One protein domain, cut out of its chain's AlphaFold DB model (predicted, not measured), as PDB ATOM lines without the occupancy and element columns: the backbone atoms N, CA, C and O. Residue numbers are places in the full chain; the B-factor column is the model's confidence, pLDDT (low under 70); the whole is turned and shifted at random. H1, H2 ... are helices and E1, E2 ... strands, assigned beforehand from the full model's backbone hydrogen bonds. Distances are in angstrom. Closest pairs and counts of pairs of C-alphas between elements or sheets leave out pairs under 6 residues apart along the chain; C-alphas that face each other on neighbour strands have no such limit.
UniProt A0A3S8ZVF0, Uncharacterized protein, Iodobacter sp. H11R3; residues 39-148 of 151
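Overview. This is residues 39 to 148 of the 151 residues of an uncharacterized protein of Iodobacter sp. H11R3 (UniProt A0A3S8ZVF0). A strongly twisted sheet of six strands has two long helices, H1 and H3, over one of its faces, the two meeting at a steep tilt. Short H2 sits at one end of the sheet, near both. The printed part has 110 residues, with three named helices and six named strands in the order E1 E2 H1 H2 E3 E4 E5 E6 H3; the class is mixed, helices and strands. The sheet runs E1 E6 E5 E2 E3 E4 and is mixed. The whole is compact and rounded, with a radius of gyration of the C-alphas of 12.4 A and spans of 33 by 31 by 26 A.

Arrangement. E1, residues 39 to 43, is an edge strand, antiparallel to E6, residues 117 to 122, with N 118 and O 42 2.8 A apart. E6 forms a hairpin with E5, residues 108 to 112, where N 111 and O 120 are 2.9 A apart. E5 is antiparallel to E2, residues 50 to 55, with N 53 and O 110 2.8 A apart. E2 is parallel to E3, residues 84 to 88, with N 85 and O 50 2.8 A apart. E3 is parallel to the other edge strand, E4, residues 97 to 99, with N 88 and O 98 2.9 A apart. H1, residues 61 to 76, is on the sheet at a height of 8.1 A, over E2 and, only just, E3, with 3 of its C-alphas falling on E3; its closest C-alphas to E2 are those of Leu 66 and Ala 54, 5.5 A. H2, residues 78 to 83, only grazes the sheet with residues 80 to 83. E2, H1, H2 and E3 make a strand-helix-strand unit, two parallel neighbour strands joined through helices, with a right-handed crossover. H3, residues 130 to 146, lies on the same face as H1 at a height of 9.9 A, over E5. H1 and H3 touch, closest at the C-alphas of Leu 73 and Leu 137, 5.8 A, at a steep tilt of 54 degrees. Every O i to N i+4 pair is within hydrogen-bond range in H1 and H3; H2 has 0 of 2, but 3 of 3 O i to N i+3 pairs.

Along the chain. E1 begins at C-alpha 39, (-18.539, -33.518, -10.837). E2 is 15.7 A long, E6 14.7 A and H1 23.0 A. H3, 24.3 A long, ends at C-alpha 146, (-10.345, -43.297, -19.572).

Size, cuts and confidence. The C-alphas farthest apart, of Ala 58 and Lys 148, are 34.9 A apart. The printed part has no cut and no long link. Its mean pLDDT is 93.7, and no printed residue is under 70.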
ATOM      1  N   LEU A  39     -19.166 -33.866  -9.564       92.38
ATOM      2  CA  LEU A  39     -18.539 -33.518 -10.837       92.38
ATOM      3  C   LEU A  39     -18.361 -32.009 -10.919       92.38
ATOM      4  O   LEU A  39     -19.332 -31.252 -10.911       92.38
ATOM      5  N   LEU A  40     -17.107 -31.601 -11.038       90.75
ATOM      6  CA  LEU A  40     -16.714 -30.220 -11.242       90.75
ATOM      7  C   LEU A  40     -16.093 -30.092 -12.637       90.75
ATOM      8  O   LEU A  40     -15.639 -31.065 -13.230       90.75
ATOM      9  N   ALA A  41     -16.110 -28.887 -13.189       86.69
ATOM     10  CA  ALA A  41     -15.389 -28.549 -14.416       86.69
ATOM     11  C   ALA A  41     -14.869 -27.115 -14.296       86.69
ATOM     12  O   ALA A  41     -15.100 -26.266 -15.156       86.69
ATOM     13  N   THR A  42     -14.258 -26.820 -13.147       90.50
ATOM     14  CA  THR A  42     -13.858 -25.467 -12.761       90.50
ATOM     15  C   THR A  42     -12.336 -25.355 -12.714       90.50
ATOM     16  O   THR A  42     -11.686 -26.192 -12.084       90.50
ATOM     17  N   PRO A  43     -11.731 -24.335 -13.346       92.81
ATOM     18  CA  PRO A  43     -10.294 -24.116 -13.262       92.81
ATOM     19  C   PRO A  43      -9.939 -23.655 -11.846       92.81
ATOM     20  O   PRO A  43     -10.388 -22.599 -11.400       92.81
ATOM     21  N   ILE A  44      -9.150 -24.453 -11.126       92.62
ATOM     22  CA  ILE A  44      -8.764 -24.159  -9.735       92.62
ATOM     23  C   ILE A  44      -7.257 -24.220  -9.502       92.62
ATOM     24  O   ILE A  44      -6.811 -23.980  -8.387       92.62
ATOM     25  N   ALA A  45      -6.455 -24.540 -10.514       93.38
ATOM     26  CA  ALA A  45      -5.003 -24.560 -10.416       93.38
ATOM     27  C   ALA A  45      -4.365 -24.287 -11.783       93.38
ATOM     28  O   ALA A  45      -5.025 -24.350 -12.814       93.38
ATOM     29  N   ALA A  46      -3.061 -24.018 -11.794       93.44
ATOM     30  CA  ALA A  46      -2.292 -23.995 -13.034       93.44
ATOM     31  C   ALA A  46      -2.200 -25.408 -13.661       93.44
ATOM     32  O   ALA A  46      -2.362 -26.404 -12.938       93.44
ATOM     33  N   PRO A  47      -1.893 -25.529 -14.965       94.50
ATOM     34  CA  PRO A  47      -1.603 -26.813 -15.609       94.50
ATOM     35  C   PRO A  47      -0.433 -27.575 -14.959       94.50
ATOM     36  O   PRO A  47       0.411 -26.985 -14.284       94.50
ATOM     37  N   GLY A  48      -0.383 -28.899 -15.113       94.06
ATOM     38  CA  GLY A  48       0.684 -29.759 -14.578       94.06
ATOM     39  C   GLY A  48       0.278 -31.237 -14.499       94.06
ATOM     40  O   GLY A  48      -0.494 -31.677 -15.336       94.06
ATOM     41  N   PRO A  49       0.792 -32.037 -13.546       95.31
ATOM     42  CA  PRO A  49       0.372 -33.434 -13.395       95.31
ATOM     43  C   PRO A  49      -1.035 -33.531 -12.793       95.31
ATOM     44  O   PRO A  49      -1.553 -32.543 -12.262       95.31
ATOM     45  N   TRP A  50      -1.624 -34.731 -12.790       97.31
ATOM     46  CA  TRP A  50      -2.835 -34.980 -12.006       97.31
ATOM     47  C   TRP A  50      -2.561 -34.699 -10.535       97.31
ATOM     48  O   TRP A  50      -1.493 -35.038 -10.018       97.31
ATOM     49  N   ARG A  51      -3.523 -34.105  -9.829       96.94
ATOM     50  CA  ARG A  51      -3.363 -33.809  -8.399       96.94
ATOM     51  C   ARG A  51      -4.540 -34.310  -7.593       96.94
ATOM     52  O   ARG A  51      -5.688 -34.113  -7.977       96.94
ATOM     53  N   LEU A  52      -4.239 -34.901  -6.441       97.75
ATOM     54  CA  LEU A  52      -5.204 -35.098  -5.364       97.75
ATOM     55  C   LEU A  52      -4.976 -34.011  -4.320       97.75
ATOM     56  O   LEU A  52      -4.018 -34.084  -3.544       97.75
ATOM     57  N   ALA A  53      -5.822 -32.984  -4.354       96.88
ATOM     58  CA  ALA A  53      -5.662 -31.766  -3.577       96.88
ATOM     59  C   ALA A  53      -6.615 -31.730  -2.378       96.88
ATOM     60  O   ALA A  53      -7.834 -31.777  -2.544       96.88
ATOM     61  N   ALA A  54      -6.068 -31.636  -1.167       96.75
ATOM     62  CA  ALA A  54      -6.863 -31.443   0.041       96.75
ATOM     63  C   ALA A  54      -7.179 -29.956   0.233       96.75
ATOM     64  O   ALA A  54      -6.275 -29.116   0.221       96.75
ATOM     65  N   ALA A  55      -8.449 -29.637   0.457       95.44
ATOM     66  CA  ALA A  55      -8.891 -28.292   0.782       95.44
ATOM     67  C   ALA A  55      -9.681 -28.266   2.083       95.44
ATOM     68  O   ALA A  55     -10.563 -29.098   2.303       95.44
ATOM     69  N   ASP A  56      -9.402 -27.271   2.912       93.75
ATOM     70  CA  ASP A  56     -10.240 -26.924   4.046       93.75
ATOM     71  C   ASP A  56     -10.118 -25.429   4.333       93.75
ATOM     72  O   ASP A  56      -9.004 -24.937   4.480       93.75
ATOM     73  N   ALA A  57     -11.238 -24.707   4.419       87.19
ATOM     74  CA  ALA A  57     -11.217 -23.248   4.573       87.19
ATOM     75  C   ALA A  57     -10.515 -22.787   5.865       87.19
ATOM     76  O   ALA A  57      -9.898 -21.728   5.887       87.19
ATOM     77  N   ALA A  58     -10.599 -23.590   6.929       88.69
ATOM     78  CA  ALA A  58      -9.989 -23.290   8.222       88.69
ATOM     79  C   ALA A  58      -8.613 -23.950   8.421       88.69
ATOM     80  O   ALA A  58      -8.026 -23.784   9.487       88.69
ATOM     81  N   CYS A  59      -8.128 -24.738   7.450       90.88
ATOM     82  CA  CYS A  59      -6.925 -25.567   7.589       90.88
ATOM     83  C   CYS A  59      -6.877 -26.333   8.927       90.88
ATOM     84  O   CYS A  59      -5.863 -26.368   9.621       90.88
ATOM     85  N   SER A  60      -8.016 -26.923   9.295       91.81
ATOM     86  CA  SER A  60      -8.240 -27.595  10.576       91.81
ATOM     87  C   SER A  60      -7.721 -29.040  10.580       91.81
ATOM     88  O   SER A  60      -7.147 -29.523   9.607       91.81
ATOM     89  N   GLU A  61      -7.995 -29.804  11.644       91.56
ATOM     90  CA  GLU A  61      -7.691 -31.246  11.720       91.56
ATOM     91  C   GLU A  61      -8.287 -32.055  10.541       91.56
ATOM     92  O   GLU A  61      -7.727 -33.069  10.111       91.56
ATOM     93  N   ILE A  62      -9.407 -31.592   9.970       92.38
ATOM     94  CA  ILE A  62     -10.030 -32.202   8.784       92.38
ATOM     95  C   ILE A  62      -9.047 -32.200   7.608       92.38
ATOM     96  O   ILE A  62      -8.961 -33.190   6.880       92.38
ATOM     97  N   HIS A  63      -8.256 -31.138   7.453       94.06
ATOM     98  CA  HIS A  63      -7.255 -31.035   6.401       94.06
ATOM     99  C   HIS A  63      -6.234 -32.182   6.461       94.06
ATOM    100  O   HIS A  63      -5.971 -32.837   5.450       94.06
ATOM    101  N   GLY A  64      -5.728 -32.504   7.657       93.31
ATOM    102  CA  GLY A  64      -4.806 -33.626   7.863       93.31
ATOM    103  C   GLY A  64      -5.427 -34.976   7.489       93.31
ATOM    104  O   GLY A  64      -4.790 -35.795   6.822       93.31
ATOM    105  N   LYS A  65      -6.706 -35.188   7.830       94.56
ATOM    106  CA  LYS A  65      -7.463 -36.392   7.434       94.56
ATOM    107  C   LYS A  65      -7.631 -36.484   5.916       94.56
ATOM    108  O   LYS A  65      -7.479 -37.567   5.352       94.56
ATOM    109  N   LEU A  66      -7.888 -35.361   5.246       96.31
ATOM    110  CA  LEU A  66      -7.990 -35.294   3.785       96.31
ATOM    111  C   LEU A  66      -6.642 -35.560   3.106       96.31
ATOM    112  O   LEU A  66      -6.602 -36.313   2.137       96.31
ATOM    113  N   LEU A  67      -5.532 -35.031   3.628       95.50
ATOM    114  CA  LEU A  67      -4.185 -35.337   3.131       95.50
ATOM    115  C   LEU A  67      -3.825 -36.816   3.301       95.50
ATOM    116  O   LEU A  67      -3.231 -37.424   2.403       95.50
ATOM    117  N   PHE A  68      -4.199 -37.412   4.435       94.62
ATOM    118  CA  PHE A  68      -4.035 -38.844   4.652       94.62
ATOM    119  C   PHE A  68      -4.868 -39.653   3.651       94.62
ATOM    120  O   PHE A  68      -4.335 -40.551   2.997       94.62
ATOM    121  N   ALA A  69      -6.142 -39.298   3.461       96.25
ATOM    122  CA  ALA A  69      -7.006 -39.930   2.467       96.25
ATOM    123  C   ALA A  69      -6.438 -39.790   1.045       96.25
ATOM    124  O   ALA A  69      -6.388 -40.777   0.315       96.25
ATOM    125  N   ALA A  70      -5.920 -38.612   0.679       97.19
ATOM    126  CA  ALA A  70      -5.254 -38.368  -0.598       97.19
ATOM    127  C   ALA A  70      -4.073 -39.324  -0.809       97.19
ATOM    128  O   ALA A  70      -3.920 -39.901  -1.884       97.19
ATOM    129  N   ARG A  71      -3.250 -39.535   0.228       96.25
ATOM    130  CA  ARG A  71      -2.128 -40.484   0.184       96.25
ATOM    131  C   ARG A  71      -2.604 -41.914  -0.036       96.25
ATOM    132  O   ARG A  71      -2.066 -42.579  -0.917       96.25
ATOM    133  N   GLN A  72      -3.586 -42.376   0.736       96.38
ATOM    134  CA  GLN A  72      -4.104 -43.743   0.623       96.38
ATOM    135  C   GLN A  72      -4.741 -43.992  -0.745       96.38
ATOM    136  O   GLN A  72      -4.408 -44.971  -1.410       96.38
ATOM    137  N   LEU A  73      -5.588 -43.067  -1.206       97.06
ATOM    138  CA  LEU A  73      -6.231 -43.154  -2.514       97.06
ATOM    139  C   LEU A  73      -5.204 -43.161  -3.640       97.06
ATOM    140  O   LEU A  73      -5.332 -43.987  -4.534       97.06
ATOM    141  N   ARG A  74      -4.174 -42.305  -3.576       97.19
ATOM    142  CA  ARG A  74      -3.080 -42.276  -4.554       97.19
ATOM    143  C   ARG A  74      -2.347 -43.609  -4.622       97.19
ATOM    144  O   ARG A  74      -2.196 -44.147  -5.708       97.19
ATOM    145  N   LEU A  75      -1.895 -44.130  -3.480       96.56
ATOM    146  CA  LEU A  75      -1.155 -45.396  -3.419       96.56
ATOM    147  C   LEU A  75      -1.992 -46.560  -3.960       96.56
ATOM    148  O   LEU A  75      -1.480 -47.406  -4.690       96.56
ATOM    149  N   ALA A  76      -3.293 -46.561  -3.672       96.75
ATOM    150  CA  ALA A  76      -4.215 -47.583  -4.143       96.75
ATOM    151  C   ALA A  76      -4.499 -47.532  -5.661       96.75
ATOM    152  O   ALA A  76      -5.061 -48.487  -6.189       96.75
ATOM    153  N   GLN A  77      -4.086 -46.479  -6.388       96.31
ATOM    154  CA  GLN A  77      -4.207 -46.418  -7.857       96.31
ATOM    155  C   GLN A  77      -3.183 -47.297  -8.606       96.31
ATOM    156  O   GLN A  77      -3.235 -47.378  -9.834       96.31
ATOM    157  N   GLY A  78      -2.235 -47.937  -7.913       93.81
ATOM    158  CA  GLY A  78      -1.234 -48.806  -8.542       93.81
ATOM    159  C   GLY A  78      -0.306 -48.036  -9.488       93.81
ATOM    160  O   GLY A  78       0.247 -47.008  -9.108       93.81
ATOM    161  N   GLU A  79      -0.142 -48.500 -10.728       92.19
ATOM    162  CA  GLU A  79       0.703 -47.847 -11.747       92.19
ATOM    163  C   GLU A  79       0.291 -46.387 -12.003       92.19
ATOM    164  O   GLU A  79       1.136 -45.496 -12.089       92.19
ATOM    165  N   ALA A  80      -1.017 -46.105 -12.011       93.50
ATOM    166  CA  ALA A  80      -1.531 -44.756 -12.231       93.50
ATOM    167  C   ALA A  80      -1.165 -43.777 -11.098       93.50
ATOM    168  O   ALA A  80      -1.235 -42.566 -11.295       93.50
ATOM    169  N   SER A  81      -0.718 -44.271  -9.935       94.62
ATOM    170  CA  SER A  81      -0.257 -43.431  -8.821       94.62
ATOM    171  C   SER A  81       0.930 -42.533  -9.182       94.62
ATOM    172  O   SER A  81       1.084 -41.472  -8.575       94.62
ATOM    173  N   GLN A  82       1.739 -42.926 -10.173       93.81
ATOM    174  CA  GLN A  82       2.904 -42.163 -10.637       93.81
ATOM    175  C   GLN A  82       2.507 -40.873 -11.361       93.81
ATOM    176  O   GLN A  82       3.256 -39.902 -11.352       93.81
ATOM    177  N   ARG A  83       1.305 -40.844 -11.945       94.88
ATOM    178  CA  ARG A  83       0.760 -39.687 -12.671       94.88
ATOM    179  C   ARG A  83       0.124 -38.661 -11.732       94.88
ATOM    180  O   ARG A  83      -0.165 -37.544 -12.152       94.88
ATOM    181  N   ILE A  84      -0.109 -39.052 -10.476       96.50
ATOM    182  CA  ILE A  84      -0.827 -38.270  -9.474       96.50
ATOM    183  C   ILE A  84       0.156 -37.746  -8.432       96.50
ATOM    184  O   ILE A  84       0.862 -38.507  -7.767       96.50
ATOM    185  N   VAL A  85       0.114 -36.442  -8.206       96.44
ATOM    186  CA  VAL A  85       0.849 -35.748  -7.150       96.44
ATOM    187  C   VAL A  85      -0.118 -35.357  -6.031       96.44
ATOM    188  O   VAL A  85      -1.301 -35.099  -6.258       96.44
ATOM    189  N   ARG A  86       0.355 -35.348  -4.784       97.12
ATOM    190  CA  ARG A  86      -0.437 -34.818  -3.666       97.12
ATOM    191  C   ARG A  86      -0.326 -33.303  -3.649       97.12
ATOM    192  O   ARG A  86       0.764 -32.762  -3.799       97.12
ATOM    193  N   ALA A  87      -1.445 -32.631  -3.438       96.69
ATOM    194  CA  ALA A  87      -1.487 -31.182  -3.362       96.69
ATOM    195  C   ALA A  87      -2.327 -30.715  -2.169       96.69
ATOM    196  O   ALA A  87      -3.069 -31.490  -1.558       96.69
ATOM    197  N   SER A  88      -2.196 -29.441  -1.829       95.88
ATOM    198  CA  SER A  88      -2.899 -28.826  -0.714       95.88
ATOM    199  C   SER A  88      -3.220 -27.371  -1.014       95.88
ATOM    200  O   SER A  88      -2.372 -26.645  -1.518       95.88
ATOM    201  N   PHE A  89      -4.424 -26.943  -0.646       94.56
ATOM    202  CA  PHE A  89      -4.809 -25.528  -0.620       94.56
ATOM    203  C   PHE A  89      -4.423 -24.828   0.691       94.56
ATOM    204  O   PHE A  89      -4.491 -23.608   0.794       94.56
ATOM    205  N   CYS A  90      -3.993 -25.593   1.695       92.31
ATOM    206  CA  CYS A  90      -3.397 -25.076   2.919       92.31
ATOM    207  C   CYS A  90      -1.866 -25.114   2.812       92.31
ATOM    208  O   CYS A  90      -1.329 -26.092   2.274       92.31
ATOM    209  N   PRO A  91      -1.146 -24.103   3.326       90.12
ATOM    210  CA  PRO A  91       0.309 -24.140   3.391       90.12
ATOM    211  C   PRO A  91       0.802 -25.419   4.073       90.12
ATOM    212  O   PRO A  91       0.264 -25.834   5.100       90.12
ATOM    213  N   SER A  92       1.818 -26.048   3.490       84.25
ATOM    214  CA  SER A  92       2.495 -27.200   4.074       84.25
ATOM    215  C   SER A  92       3.996 -27.063   3.868       84.25
ATOM    216  O   SER A  92       4.462 -26.634   2.820       84.25
ATOM    217  N   ASP A  93       4.731 -27.445   4.896       85.19
ATOM    218  CA  ASP A  93       6.179 -27.615   4.968       85.19
ATOM    219  C   ASP A  93       6.658 -28.959   4.386       85.19
ATOM    220  O   ASP A  93       7.856 -29.209   4.266       85.19
ATOM    221  N   ASN A  94       5.733 -29.834   3.985       88.94
ATOM    222  CA  ASN A  94       6.051 -31.121   3.387       88.94
ATOM    223  C   ASN A  94       6.350 -30.975   1.886       88.94
ATOM    224  O   ASN A  94       5.447 -30.713   1.094       88.94
ATOM    225  N   ALA A  95       7.599 -31.241   1.492       86.06
ATOM    226  CA  ALA A  95       8.053 -31.155   0.102       86.06
ATOM    227  C   ALA A  95       7.293 -32.078  -0.879       86.06
ATOM    228  O   ALA A  95       7.224 -31.776  -2.068       86.06
ATOM    229  N   ASP A  96       6.674 -33.164  -0.399       88.69
ATOM    230  CA  ASP A  96       5.864 -34.074  -1.224       88.69
ATOM    231  C   ASP A  96       4.447 -33.540  -1.513       88.69
ATOM    232  O   ASP A  96       3.640 -34.226  -2.156       88.69
ATOM    233  N   ILE A  97       4.091 -32.371  -0.971       94.00
ATOM    234  CA  ILE A  97       2.782 -31.738  -1.126       94.00
ATOM    235  C   ILE A  97       2.950 -30.437  -1.900       94.00
ATOM    236  O   ILE A  97       3.532 -29.471  -1.417       94.00
ATOM    237  N   VAL A  98       2.359 -30.379  -3.090       94.44
ATOM    238  CA  VAL A  98       2.326 -29.145  -3.878       94.44
ATOM    239  C   VAL A  98       1.309 -28.179  -3.273       94.44
ATOM    240  O   VAL A  98       0.114 -28.478  -3.234       94.44
ATOM    241  N   TYR A  99       1.770 -27.013  -2.827       93.31
ATOM    242  CA  TYR A  99       0.885 -25.935  -2.393       93.31
ATOM    243  C   TYR A  99       0.195 -25.280  -3.599       93.31
ATOM    244  O   TYR A  99       0.841 -24.908  -4.579       93.31
ATOM    245  N   LEU A 100      -1.127 -25.147  -3.523       92.62
ATOM    246  CA  LEU A 100      -1.960 -24.472  -4.509       92.62
ATOM    247  C   LEU A 100      -2.394 -23.118  -3.925       92.62
ATOM    248  O   LEU A 100      -3.130 -23.108  -2.942       92.62
ATOM    249  N   PRO A 101      -1.956 -21.986  -4.507       80.56
ATOM    250  CA  PRO A 101      -2.202 -20.651  -3.948       80.56
ATOM    251  C   PRO A 101      -3.629 -20.129  -4.195       80.56
ATOM    252  O   PRO A 101      -4.002 -19.065  -3.707       80.56
ATOM    253  N   SER A 102      -4.419 -20.837  -4.996       77.25
ATOM    254  CA  SER A 102      -5.827 -20.544  -5.259       77.25
ATOM    255  C   SER A 102      -6.715 -20.934  -4.072       77.25
ATOM    256  O   SER A 102      -6.305 -21.667  -3.181       77.25
ATOM    257  N   HIS A 103      -7.962 -20.462  -4.056       78.75
ATOM    258  CA  HIS A 103      -8.942 -20.892  -3.060       78.75
ATOM    259  C   HIS A 103      -9.798 -22.013  -3.640       78.75
ATOM    260  O   HIS A 103     -10.361 -21.877  -4.727       78.75
ATOM    261  N   ALA A 104      -9.923 -23.117  -2.906       81.56
ATOM    262  CA  ALA A 104     -10.914 -24.125  -3.240       81.56
ATOM    263  C   ALA A 104     -12.321 -23.614  -2.875       81.56
ATOM    264  O   ALA A 104     -12.490 -23.021  -1.807       81.56
ATOM    265  N   PRO A 105     -13.344 -23.879  -3.702       82.50
ATOM    266  CA  PRO A 105     -14.698 -23.375  -3.463       82.50
ATOM    267  C   PRO A 105     -15.366 -23.980  -2.218       82.50
ATOM    268  O   PRO A 105     -16.220 -23.345  -1.607       82.50
ATOM    269  N   ALA A 106     -14.981 -25.197  -1.823       91.06
ATOM    270  CA  ALA A 106     -15.490 -25.871  -0.628       91.06
ATOM    271  C   ALA A 106     -14.443 -26.816  -0.006       91.06
ATOM    272  O   ALA A 106     -13.559 -27.317  -0.704       91.06
ATOM    273  N   SER A 107     -14.557 -27.136   1.286       93.75
ATOM    274  CA  SER A 107     -13.687 -28.141   1.922       93.75
ATOM    275  C   SER A 107     -13.907 -29.531   1.311       93.75
ATOM    276  O   SER A 107     -15.043 -29.911   1.031       93.75
ATOM    277  N   GLY A 108     -12.852 -30.313   1.107       96.06
ATOM    278  CA  GLY A 108     -12.937 -31.649   0.511       96.06
ATOM    279  C   GLY A 108     -11.644 -32.082  -0.173       96.06
ATOM    280  O   GLY A 108     -10.637 -31.376  -0.143       96.06
ATOM    281  N   LEU A 109     -11.679 -33.261  -0.789       97.44
ATOM    282  CA  LEU A 109     -10.594 -33.776  -1.617       97.44
ATOM    283  C   LEU A 109     -10.944 -33.600  -3.095       97.44
ATOM    284  O   LEU A 109     -11.981 -34.083  -3.539       97.44
ATOM    285  N   TYR A 110     -10.064 -32.959  -3.852       97.62
ATOM    286  CA  TYR A 110     -10.257 -32.676  -5.268       97.62
ATOM    287  C   TYR A 110      -9.347 -33.543  -6.128       97.62
ATOM    288  O   TYR A 110      -8.155 -33.648  -5.844       97.62
ATOM    289  N   LEU A 111      -9.892 -34.110  -7.202       97.56
ATOM    290  CA  LEU A 111      -9.102 -34.592  -8.329       97.56
ATOM    291  C   LEU A 111      -8.990 -33.456  -9.344       97.56
ATOM    292  O   LEU A 111     -10.003 -32.975  -9.857       97.56
ATOM    293  N   ILE A 112      -7.761 -33.027  -9.609       96.88
ATOM    294  CA  ILE A 112      -7.446 -31.956 -10.552       96.88
ATOM    295  C   ILE A 112      -6.743 -32.570 -11.758       96.88
ATOM    296  O   ILE A 112      -5.789 -33.336 -11.588       96.88
ATOM    297  N   ASP A 113      -7.226 -32.242 -12.950       96.38
ATOM    298  CA  ASP A 113      -6.658 -32.704 -14.212       96.38
ATOM    299  C   ASP A 113      -5.354 -31.957 -14.580       96.38
ATOM    300  O   ASP A 113      -4.998 -30.949 -13.953       96.38
ATOM    301  N   PRO A 114      -4.636 -32.414 -15.622       96.75
ATOM    302  CA  PRO A 114      -3.424 -31.751 -16.085       96.75
ATOM    303  C   PRO A 114      -3.603 -30.332 -16.625       96.75
ATOM    304  O   PRO A 114      -2.633 -29.584 -16.721       96.75
ATOM    305  N   HIS A 115      -4.823 -29.935 -16.982       95.75
ATOM    306  CA  HIS A 115      -5.132 -28.574 -17.415       95.75
ATOM    307  C   HIS A 115      -5.419 -27.643 -16.227       95.75
ATOM    308  O   HIS A 115      -5.518 -26.433 -16.416       95.75
ATOM    309  N   GLY A 116      -5.499 -28.178 -15.004       94.50
ATOM    310  CA  GLY A 116      -5.766 -27.419 -13.787       94.50
ATOM    311  C   GLY A 116      -7.246 -27.334 -13.405       94.50
ATOM    312  O   GLY A 116      -7.599 -26.580 -12.492       94.50
ATOM    313  N   ASN A 117      -8.117 -28.110 -14.056       94.69
ATOM    314  CA  ASN A 117      -9.537 -28.164 -13.727       94.69
ATOM    315  C   ASN A 117      -9.798 -29.149 -12.592       94.69
ATOM    316  O   ASN A 117      -9.341 -30.292 -12.620       94.69
ATOM    317  N   ALA A 118     -10.598 -28.729 -11.618       95.25
ATOM    318  CA  ALA A 118     -11.254 -29.633 -10.691       95.25
ATOM    319  C   ALA A 118     -12.256 -30.469 -11.485       95.25
ATOM    320  O   ALA A 118     -13.207 -29.903 -12.020       95.25
ATOM    321  N   VAL A 119     -12.047 -31.783 -11.563       95.31
ATOM    322  CA  VAL A 119     -12.967 -32.692 -12.267       95.31
ATOM    323  C   VAL A 119     -13.901 -33.422 -11.307       95.31
ATOM    324  O   VAL A 119     -15.060 -33.673 -11.623       95.31
ATOM    325  N   LEU A 120     -13.409 -33.746 -10.111       96.31
ATOM    326  CA  LEU A 120     -14.178 -34.412  -9.064       96.31
ATOM    327  C   LEU A 120     -13.844 -33.815  -7.704       96.31
ATOM    328  O   LEU A 120     -12.683 -33.504  -7.424       96.31
ATOM    329  N   ARG A 121     -14.852 -33.725  -6.837       96.50
ATOM    330  CA  ARG A 121     -14.707 -33.397  -5.420       96.50
ATOM    331  C   ARG A 121     -15.374 -34.455  -4.548       96.50
ATOM    332  O   ARG A 121     -16.509 -34.854  -4.791       96.50
ATOM    333  N   TYR A 122     -14.686 -34.842  -3.482       96.94
ATOM    334  CA  TYR A 122     -15.189 -35.729  -2.439       96.94
ATOM    335  C   TYR A 122     -15.287 -34.980  -1.111       96.94
ATOM    336  O   TYR A 122     -14.316 -34.358  -0.666       96.94
ATOM    337  N   SER A 123     -16.443 -35.043  -0.454       95.62
ATOM    338  CA  SER A 123     -16.622 -34.466   0.879       95.62
ATOM    339  C   SER A 123     -15.936 -35.316   1.959       95.62
ATOM    340  O   SER A 123     -15.625 -36.495   1.759       95.62
ATOM    341  N   LYS A 124     -15.715 -34.735   3.147       94.44
ATOM    342  CA  LYS A 124     -15.158 -35.484   4.287       94.44
ATOM    343  C   LYS A 124     -16.086 -36.624   4.722       94.44
ATOM    344  O   LYS A 124     -15.611 -37.688   5.102       94.44
ATOM    345  N   GLU A 125     -17.399 -36.422   4.626       94.38
ATOM    346  CA  GLU A 125     -18.423 -37.413   4.961       94.38
ATOM    347  C   GLU A 125     -18.338 -38.606   4.010       94.38
ATOM    348  O   GLU A 125     -18.333 -39.750   4.461       94.38
ATOM    349  N   GLN A 126     -18.171 -38.352   2.709       95.38
ATOM    350  CA  GLN A 126     -17.996 -39.406   1.708       95.38
ATOM    351  C   GLN A 126     -16.731 -40.236   1.939       95.38
ATOM    352  O   GLN A 126     -16.721 -41.426   1.644       95.38
ATOM    353  N   LEU A 127     -15.668 -39.640   2.484       96.12
ATOM    354  CA  LEU A 127     -14.399 -40.326   2.750       96.12
ATOM    355  C   LEU A 127     -14.284 -40.896   4.175       96.12
ATOM    356  O   LEU A 127     -13.256 -41.486   4.512       96.12
ATOM    357  N   SER A 128     -15.316 -40.734   5.009       92.94
ATOM    358  CA  SER A 128     -15.287 -41.106   6.431       92.94
ATOM    359  C   SER A 128     -15.361 -42.615   6.695       92.94
ATOM    360  O   SER A 128     -14.937 -43.065   7.757       92.94
ATOM    361  N   ASN A 129     -15.864 -43.401   5.738       93.88
ATOM    362  CA  ASN A 129     -16.050 -44.847   5.865       93.88
ATOM    363  C   ASN A 129     -15.392 -45.626   4.712       93.88
ATOM    364  O   ASN A 129     -15.056 -45.069   3.665       93.88
ATOM    365  N   ASP A 130     -15.215 -46.935   4.903       95.19
ATOM    366  CA  ASP A 130     -14.531 -47.806   3.939       95.19
ATOM    367  C   ASP A 130     -15.229 -47.900   2.585       95.19
ATOM    368  O   ASP A 130     -14.566 -47.887   1.545       95.19
ATOM    369  N   ASP A 131     -16.562 -47.972   2.577       96.69
ATOM    370  CA  ASP A 131     -17.329 -48.076   1.336       96.69
ATOM    371  C   ASP A 131     -17.147 -46.833   0.461       96.69
ATOM    372  O   ASP A 131     -16.882 -46.940  -0.738       96.69
ATOM    373  N   GLY A 132     -17.212 -45.651   1.069       95.44
ATOM    374  CA  GLY A 132     -17.006 -44.384   0.391       95.44
ATOM    375  C   GLY A 132     -15.579 -44.225  -0.130       95.44
ATOM    376  O   GLY A 132     -15.385 -43.857  -1.290       95.44
ATOM    377  N   ARG A 133     -14.566 -44.624   0.651       96.38
ATOM    378  CA  ARG A 133     -13.168 -44.660   0.179       96.38
ATOM    379  C   ARG A 133     -12.984 -45.601  -1.012       96.38
ATOM    380  O   ARG A 133     -12.299 -45.247  -1.969       96.38
ATOM    381  N   ARG A 134     -13.628 -46.771  -0.996       97.06
ATOM    382  CA  ARG A 134     -13.602 -47.736  -2.107       97.06
ATOM    383  C   ARG A 134     -14.297 -47.198  -3.360       97.06
ATOM    384  O   ARG A 134     -13.800 -47.418  -4.465       97.06
ATOM    385  N   LYS A 135     -15.419 -46.489  -3.210       97.06
ATOM    386  CA  LYS A 135     -16.122 -45.834  -4.325       97.06
ATOM    387  C   LYS A 135     -15.270 -44.731  -4.954       97.06
ATOM    388  O   LYS A 135     -15.095 -44.749  -6.169       97.06
ATOM    389  N   ALA A 136     -14.665 -43.862  -4.141       97.25
ATOM    390  CA  ALA A 136     -13.734 -42.835  -4.619       97.25
ATOM    391  C   ALA A 136     -12.519 -43.451  -5.334       97.25
ATOM    392  O   ALA A 136     -12.181 -43.045  -6.440       97.25
ATOM    393  N   LEU A 137     -11.905 -44.490  -4.753       97.75
ATOM    394  CA  LEU A 137     -10.803 -45.238  -5.370       97.75
ATOM    395  C   LEU A 137     -11.174 -45.748  -6.770       97.75
ATOM    396  O   LEU A 137     -10.433 -45.503  -7.724       97.75
ATOM    397  N   LYS A 138     -12.323 -46.426  -6.890       97.38
ATOM    398  CA  LYS A 138     -12.820 -46.978  -8.158       97.38
ATOM    399  C   LYS A 138     -13.079 -45.883  -9.192       97.38
ATOM    400  O   LYS A 138     -12.720 -46.051 -10.354       97.38
ATOM    401  N   GLU A 139     -13.704 -44.787  -8.782       97.25
ATOM    402  CA  GLU A 139     -14.044 -43.678  -9.670       97.25
ATOM    403  C   GLU A 139     -12.803 -42.947 -10.185       97.25
ATOM    404  O   GLU A 139     -12.661 -42.780 -11.396       97.25
ATOM    405  N   ILE A 140     -11.858 -42.606  -9.302       97.00
ATOM    406  CA  ILE A 140     -10.570 -42.013  -9.694       97.00
ATOM    407  C   ILE A 140      -9.854 -42.936 -10.689       97.00
ATOM    408  O   ILE A 140      -9.406 -42.480 -11.741       97.00
ATOM    409  N   GLY A 141      -9.805 -44.242 -10.409       96.62
ATOM    410  CA  GLY A 141      -9.188 -45.217 -11.309       96.62
ATOM    411  C   GLY A 141      -9.860 -45.261 -12.682       96.62
ATOM    412  O   GLY A 141      -9.180 -45.316 -13.708       96.62
ATOM    413  N   GLN A 142     -11.192 -45.168 -12.726       95.44
ATOM    414  CA  GLN A 142     -11.944 -45.112 -13.978       95.44
ATOM    415  C   GLN A 142     -11.641 -43.831 -14.771       95.44
ATOM    416  O   GLN A 142     -11.429 -43.907 -15.983       95.44
ATOM    417  N   VAL A 143     -11.566 -42.673 -14.107       95.12
ATOM    418  CA  VAL A 143     -11.209 -41.395 -14.746       95.12
ATOM    419  C   VAL A 143      -9.808 -41.465 -15.344       95.12
ATOM    420  O   VAL A 143      -9.630 -41.151 -16.521       95.12
ATOM    421  N   LEU A 144      -8.821 -41.937 -14.584       95.12
ATOM    422  CA  LEU A 144      -7.432 -42.022 -15.045       95.12
ATOM    423  C   LEU A 144      -7.251 -43.031 -16.183       95.12
ATOM    424  O   LEU A 144      -6.462 -42.792 -17.100       95.12
ATOM    425  N   LYS A 145      -7.993 -44.145 -16.148       93.69
ATOM    426  CA  LYS A 145      -7.988 -45.172 -17.199       93.69
ATOM    427  C   LYS A 145      -8.615 -44.674 -18.499       93.69
ATOM    428  O   LYS A 145      -8.129 -45.036 -19.568       93.69
ATOM    429  N   ASN A 146      -9.671 -43.871 -18.409       93.81
ATOM    430  CA  ASN A 146     -10.345 -43.297 -19.572       93.81
ATOM    431  C   ASN A 146      -9.556 -42.124 -20.183       93.81
ATOM    432  O   ASN A 146      -9.704 -41.847 -21.368       93.81
ATOM    433  N   ASN A 147      -8.681 -41.481 -19.404       93.25
ATOM    434  CA  ASN A 147      -7.900 -40.312 -19.809       93.25
ATOM    435  C   ASN A 147      -6.391 -40.608 -19.837       93.25
ATOM    436  O   ASN A 147      -5.591 -39.946 -19.175       93.25
ATOM    437  N   LYS A 148      -5.976 -41.625 -20.604       88.25
ATOM    438  CA  LYS A 148      -4.551 -41.997 -20.720       88.25
ATOM    439  C   LYS A 148      -3.699 -40.949 -21.436       88.25
ATOM    440  O   LYS A 148      -2.518 -40.854 -21.153       88.25
TER     441      LYS A 148